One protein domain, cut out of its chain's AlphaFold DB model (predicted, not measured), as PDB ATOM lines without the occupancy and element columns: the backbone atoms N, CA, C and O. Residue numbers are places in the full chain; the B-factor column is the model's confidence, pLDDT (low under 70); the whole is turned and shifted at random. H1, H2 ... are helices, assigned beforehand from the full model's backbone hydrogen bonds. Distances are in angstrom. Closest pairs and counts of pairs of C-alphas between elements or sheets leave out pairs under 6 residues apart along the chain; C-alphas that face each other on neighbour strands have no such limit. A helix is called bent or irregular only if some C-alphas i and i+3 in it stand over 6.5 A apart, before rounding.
ATOM      1  N   THR A  47     169.484 142.173 118.856       75.75
ATOM      2  CA  THR A  47     169.314 141.117 117.842       75.75
ATOM      3  C   THR A  47     168.250 140.120 118.268       75.75
ATOM      4  O   THR A  47     168.544 139.151 118.966       75.75
ATOM      5  N   ILE A  48     167.020 140.339 117.805       76.38
ATOM      6  CA  ILE A  48     165.949 139.340 117.864       76.38
ATOM      7  C   ILE A  48     166.186 138.365 116.711       76.38
ATOM      8  O   ILE A  48     166.044 138.726 115.543       76.38
ATOM      9  N   LEU A  49     166.604 137.144 117.032       77.94
ATOM     10  CA  LEU A  49     166.790 136.086 116.042       77.94
ATOM     11  C   LEU A  49     165.485 135.299 115.882       77.94
ATOM     12  O   LEU A  49     164.762 135.105 116.854       77.94
ATOM     13  N   GLU A  50     165.196 134.772 114.690       76.62
ATOM     14  CA  GLU A  50     163.971 133.977 114.483       76.62
ATOM     15  C   GLU A  50     163.907 132.711 115.353       76.62
ATOM     16  O   GLU A  50     162.826 132.205 115.652       76.62
ATOM     17  N   SER A  51     165.064 132.194 115.774       81.56
ATOM     18  CA  SER A  51     165.165 131.036 116.666       81.56
ATOM     19  C   SER A  51     164.967 131.373 118.147       81.56
ATOM     20  O   SER A  51     165.012 130.472 118.983       81.56
ATOM     21  N   ASP A  52     164.816 132.649 118.495       86.00
ATOM     22  CA  ASP A  52     164.613 133.080 119.871       86.00
ATOM     23  C   ASP A  52     163.169 132.781 120.317       86.00
ATOM     24  O   ASP A  52     162.222 133.167 119.619       86.00
ATOM     25  N   PRO A  53     162.944 132.135 121.480       86.81
ATOM     26  CA  PRO A  53     161.603 132.024 122.051       86.81
ATOM     27  C   PRO A  53     160.885 133.376 122.190       86.81
ATOM     28  O   PRO A  53     159.658 133.412 122.092       86.81
ATOM     29  N   VAL A  54     161.615 134.484 122.372       89.88
ATOM     30  CA  VAL A  54     161.032 135.833 122.428       89.88
ATOM     31  C   VAL A  54     160.300 136.166 121.132       89.88
ATOM     32  O   VAL A  54     159.177 136.659 121.194       89.88
ATOM     33  N   MET A  55     160.857 135.829 119.964       90.88
ATOM     34  CA  MET A  55     160.211 136.120 118.681       90.88
ATOM     35  C   MET A  55     158.846 135.432 118.569       90.88
ATOM     36  O   MET A  55     157.861 136.048 118.167       90.88
ATOM     37  N   LYS A  56     158.749 134.178 119.028       91.12
ATOM     38  CA  LYS A  56     157.482 133.434 119.050       91.12
ATOM     39  C   LYS A  56     156.454 134.024 120.012       91.12
ATOM     40  O   LYS A  56     155.262 133.993 119.711       91.12
ATOM     41  N   LEU A  57     156.892 134.605 121.128       92.69
ATOM     42  CA  LEU A  57     156.003 135.356 122.018       92.69
ATOM     43  C   LEU A  57     155.505 136.649 121.358       92.69
ATOM     44  O   LEU A  57     154.325 136.966 121.468       92.69
ATOM     45  N   LEU A  58     156.360 137.379 120.635       93.19
ATOM     46  CA  LEU A  58     155.943 138.591 119.917       93.19
ATOM     47  C   LEU A  58     154.943 138.270 118.791       93.19
ATOM     48  O   LEU A  58     153.964 138.997 118.622       93.19
ATOM     49  N   GLU A  59     155.129 137.152 118.081       93.38
ATOM     50  CA  GLU A  59     154.154 136.624 117.113       93.38
ATOM     51  C   GLU A  59     152.806 136.285 117.778       93.38
ATOM     52  O   GLU A  59     151.747 136.656 117.264       93.38
ATOM     53  N   GLU A  60     152.817 135.621 118.940       95.69
ATOM     54  CA  GLU A  60     151.599 135.289 119.698       95.69
ATOM     55  C   GLU A  60     150.857 136.544 120.177       95.69
ATOM     56  O   GLU A  60     149.632 136.628 120.046       95.69
ATOM     57  N   LEU A  61     151.587 137.555 120.655       95.25
ATOM     58  CA  LEU A  61     151.020 138.850 121.027       95.25
ATOM     59  C   LEU A  61     150.383 139.554 119.825       95.25
ATOM     60  O   LEU A  61     149.251 140.034 119.929       95.25
ATOM     61  N   ALA A  62     151.064 139.572 118.674       94.94
ATOM     62  CA  ALA A  62     150.522 140.144 117.444       94.94
ATOM     63  C   ALA A  62     149.220 139.444 117.030       94.94
ATOM     64  O   ALA A  62     148.222 140.106 116.733       94.94
ATOM     65  N   TYR A  63     149.192 138.112 117.095       94.69
ATOM     66  CA  TYR A  63     147.999 137.325 116.800       94.69
ATOM     67  C   TYR A  63     146.844 137.623 117.770       94.69
ATOM     68  O   TYR A  63     145.706 137.846 117.351       94.69
ATOM     69  N   ARG A  64     147.116 137.689 119.077       94.62
ATOM     70  CA  ARG A  64     146.087 137.983 120.089       94.62
ATOM     71  C   ARG A  64     145.511 139.377 119.953       94.62
ATOM     72  O   ARG A  64     144.314 139.560 120.172       94.62
ATOM     73  N   ASP A  65     146.325 140.347 119.571       93.88
ATOM     74  CA  ASP A  65     145.850 141.713 119.407       93.88
ATOM     75  C   ASP A  65     145.035 141.883 118.101       93.88
ATOM     76  O   ASP A  65     144.049 142.625 118.067       93.88
ATOM     77  N   MET A  66     145.305 141.086 117.055       93.38
ATOM     78  CA  MET A  66     144.370 140.953 115.921       93.38
ATOM     79  C   MET A  66     143.003 140.420 116.366       93.38
ATOM     80  O   MET A  66     141.973 141.000 116.017       93.38
ATOM     81  N   LEU A  67     142.981 139.351 117.168       92.88
ATOM     82  CA  LEU A  67     141.733 138.789 117.694       92.88
ATOM     83  C   LEU A  67     140.985 139.784 118.592       92.88
ATOM     84  O   LEU A  67     139.762 139.892 118.509       92.88
ATOM     85  N   GLY A  68     141.708 140.538 119.425       91.62
ATOM     86  CA  GLY A  68     141.134 141.600 120.250       91.62
ATOM     87  C   GLY A  68     140.479 142.692 119.405       91.62
ATOM     88  O   GLY A  68     139.343 143.080 119.669       91.62
ATOM     89  N   THR A  69     141.160 143.121 118.341       90.44
ATOM     90  CA  THR A  69     140.648 144.120 117.392       90.44
ATOM     91  C   THR A  69     139.364 143.635 116.707       90.44
ATOM     92  O   THR A  69     138.384 144.379 116.640       90.44
ATOM     93  N   ALA A  70     139.333 142.375 116.257       89.31
ATOM     94  CA  ALA A  70     138.145 141.764 115.661       89.31
ATOM     95  C   ALA A  70     136.971 141.732 116.653       89.31
ATOM     96  O   ALA A  70     135.896 142.246 116.358       89.31
ATOM     97  N   LYS A  71     137.212 141.258 117.881       90.44
ATOM     98  CA  LYS A  71     136.189 141.200 118.932       90.44
ATOM     99  C   LYS A  71     135.602 142.573 119.272       90.44
ATOM    100  O   LYS A  71     134.402 142.688 119.528       90.44
ATOM    101  N   VAL A  72     136.432 143.616 119.305       90.81
ATOM    102  CA  VAL A  72     135.964 144.992 119.534       90.81
ATOM    103  C   VAL A  72     135.077 145.458 118.382       90.81
ATOM    104  O   VAL A  72     134.021 146.031 118.639       90.81
ATOM    105  N   ASN A  73     135.457 145.179 117.133       89.31
ATOM    106  CA  ASN A  73     134.637 145.516 115.969       89.31
ATOM    107  C   ASN A  73     133.286 144.784 115.979       89.31
ATOM    108  O   ASN A  73     132.257 145.404 115.700       89.31
ATOM    109  N   ASP A  74     133.269 143.513 116.375       87.50
ATOM    110  CA  ASP A  74     132.037 142.731 116.505       87.50
ATOM    111  C   ASP A  74     131.124 143.315 117.593       87.50
ATOM    112  O   ASP A  74     129.939 143.560 117.368       87.50
ATOM    113  N   THR A  75     131.695 143.630 118.759       87.88
ATOM    114  CA  THR A  75     130.951 144.224 119.884       87.88
ATOM    115  C   THR A  75     130.411 145.609 119.527       87.88
ATOM    116  O   THR A  75     129.288 145.956 119.877       87.88
ATOM    117  N   ALA A  76     131.189 146.413 118.802       87.19
ATOM    118  CA  ALA A  76     130.739 147.724 118.359       87.19
ATOM    119  C   ALA A  76     129.608 147.636 117.330       87.19
ATOM    120  O   ALA A  76     128.691 148.458 117.359       87.19
ATOM    121  N   SER A  77     129.639 146.626 116.459       83.69
ATOM    122  CA  SER A  77     128.570 146.384 115.489       83.69
ATOM    123  C   SER A  77     127.242 146.066 116.185       83.69
ATOM    124  O   SER A  77     126.204 146.552 115.747       83.69
ATOM    125  N   ALA A  78     127.268 145.360 117.321       83.81
ATOM    126  CA  ALA A  78     126.072 145.083 118.126       83.81
ATOM    127  C   ALA A  78     125.418 146.346 118.729       83.81
ATOM    128  O   ALA A  78     124.228 146.343 119.031       83.81
ATOM    129  N   LEU A  79     126.160 147.453 118.858       84.12
ATOM    130  CA  LEU A  79     125.643 148.740 119.347       84.12
ATOM    131  C   LEU A  79     125.056 149.627 118.238       84.12
ATOM    132  O   LEU A  79     124.506 150.695 118.516       84.12
ATOM    133  N   LEU A  80     125.181 149.221 116.974       83.75
ATOM    134  CA  LEU A  80     124.596 149.938 115.849       83.75
ATOM    135  C   LEU A  80     123.157 149.463 115.644       83.75
ATOM    136  O   LEU A  80     122.918 148.284 115.401       83.75
ATOM    137  N   LEU A  81     122.201 150.399 115.655       82.19
ATOM    138  CA  LEU A  81     120.763 150.105 115.525       82.19
ATOM    139  C   LEU A  81     120.424 149.248 114.290       82.19
ATOM    140  O   LEU A  81     119.462 148.493 114.315       82.19
ATOM    141  N   ALA A  82     121.223 149.353 113.225       81.75
ATOM    142  CA  ALA A  82     121.049 148.582 111.998       81.75
ATOM    143  C   ALA A  82     121.425 147.088 112.119       81.75
ATOM    144  O   ALA A  82     120.943 146.296 111.315       81.75
ATOM    145  N   TYR A  83     122.263 146.703 113.091       79.50
ATOM    146  CA  TYR A  83     122.759 145.325 113.265       79.50
ATOM    147  C   TYR A  83     122.455 144.726 114.645       79.50
ATOM    148  O   TYR A  83     122.665 143.531 114.846       79.50
ATOM    149  N   ALA A  84     121.979 145.531 115.596       82.50
ATOM    150  CA  ALA A  84     121.621 145.075 116.933       82.50
ATOM    151  C   ALA A  84     120.458 144.070 116.893       82.50
ATOM    152  O   ALA A  84     119.458 144.283 116.206       82.50
ATOM    153  N   ILE A  85     120.567 142.991 117.672       81.75
ATOM    154  CA  ILE A  85     119.546 141.940 117.780       81.75
ATOM    155  C   ILE A  85     119.252 141.614 119.247       81.75
ATOM    156  O   ILE A  85     120.111 141.754 120.114       81.75
ATOM    157  N   GLY A  86     118.034 141.147 119.532       87.31
ATOM    158  CA  GLY A  86     117.636 140.715 120.874       87.31
ATOM    159  C   GLY A  86     117.793 141.817 121.929       87.31
ATOM    160  O   GLY A  86     117.350 142.943 121.722       87.31
ATOM    161  N   ALA A  87     118.451 141.490 123.044       86.56
ATOM    162  CA  ALA A  87     118.605 142.401 124.180       86.56
ATOM    163  C   ALA A  87     119.337 143.708 123.820       86.56
ATOM    164  O   ALA A  87     118.987 144.765 124.343       86.56
ATOM    165  N   ASP A  88     120.306 143.669 122.899       84.19
ATOM    166  CA  ASP A  88     121.030 144.873 122.470       84.19
ATOM    167  C   ASP A  88     120.086 145.869 121.774       84.19
ATOM    168  O   ASP A  88     120.165 147.078 122.005       84.19
ATOM    169  N   LEU A  89     119.123 145.367 120.992       85.38
ATOM    170  CA  LEU A  89     118.101 146.194 120.349       85.38
ATOM    171  C   LEU A  89     117.147 146.820 121.376       85.38
ATOM    172  O   LEU A  89     116.803 147.998 121.248       85.38
ATOM    173  N   ASP A  90     116.758 146.073 122.411       86.50
ATOM    174  CA  ASP A  90     115.900 146.578 123.491       86.50
ATOM    175  C   ASP A  90     116.594 147.713 124.260       86.50
ATOM    176  O   ASP A  90     116.011 148.782 124.484       86.50
TER     177      ASP A  90
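What this domain is: This is residues 47 to 90 of the 117 residues of an uncharacterized protein of Sphingomonas wittichii (UniProt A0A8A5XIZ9). One long, straight helix, H1, makes a rod, and past its last residue the short link folds into a small head that ends in the four-residue helix H2. At the other end residues 47 to 52 form a short tail off the rod, and residues 47 to 74 stand free. The printed part has 44 residues with two named helices, H1 then H2, and no named strand; its class is all helix. The whole is extended, with a radius of gyration of the C-alphas of 17.5 A and spans of 53 by 13 by 8 A.

Where its parts are: The printed part begins at Thr 47, with its C-alpha at (169.314, 141.117, 117.842). H1 holds residues 53 to 78, 26 residues, and runs 38.1 A from C-alpha 53 at (161.603, 132.024, 122.051) to C-alpha 78 at (126.072, 145.083, 118.126). H2 holds residues 87 to 90 and measures 5.0 A from first to last C-alpha, ending with C-alpha 90 at (115.900, 146.578, 123.491).

How they stand to each other: Residues 47 to 74, of which 53 to 74 belong to H1, have no C-alpha 8 or more residues apart along the chain within 10 A. In H1 every pair of O i and N i+4 is within hydrogen-bond range; H2 is too short for such a pair, and its one pair of O i and N i+3 is within range. H1 is not bent. A short link of 8 residues joins H1 to H2. The two helices are close but not clearly touching, with 1 pair of C-alphas within 8 A, the closest being those of Ala 78 and Asp 88, 6.7 A apart. Their centres are 27.0 A apart.

The domain as a whole: The two C-alphas farthest apart are those of Thr 47 and Asp 90, at 54.0 A. The printed part has no cut, and its one link between named elements is short. The mean pLDDT of the printed part is 87.4, and no printed residue is under 70 in this predicted model.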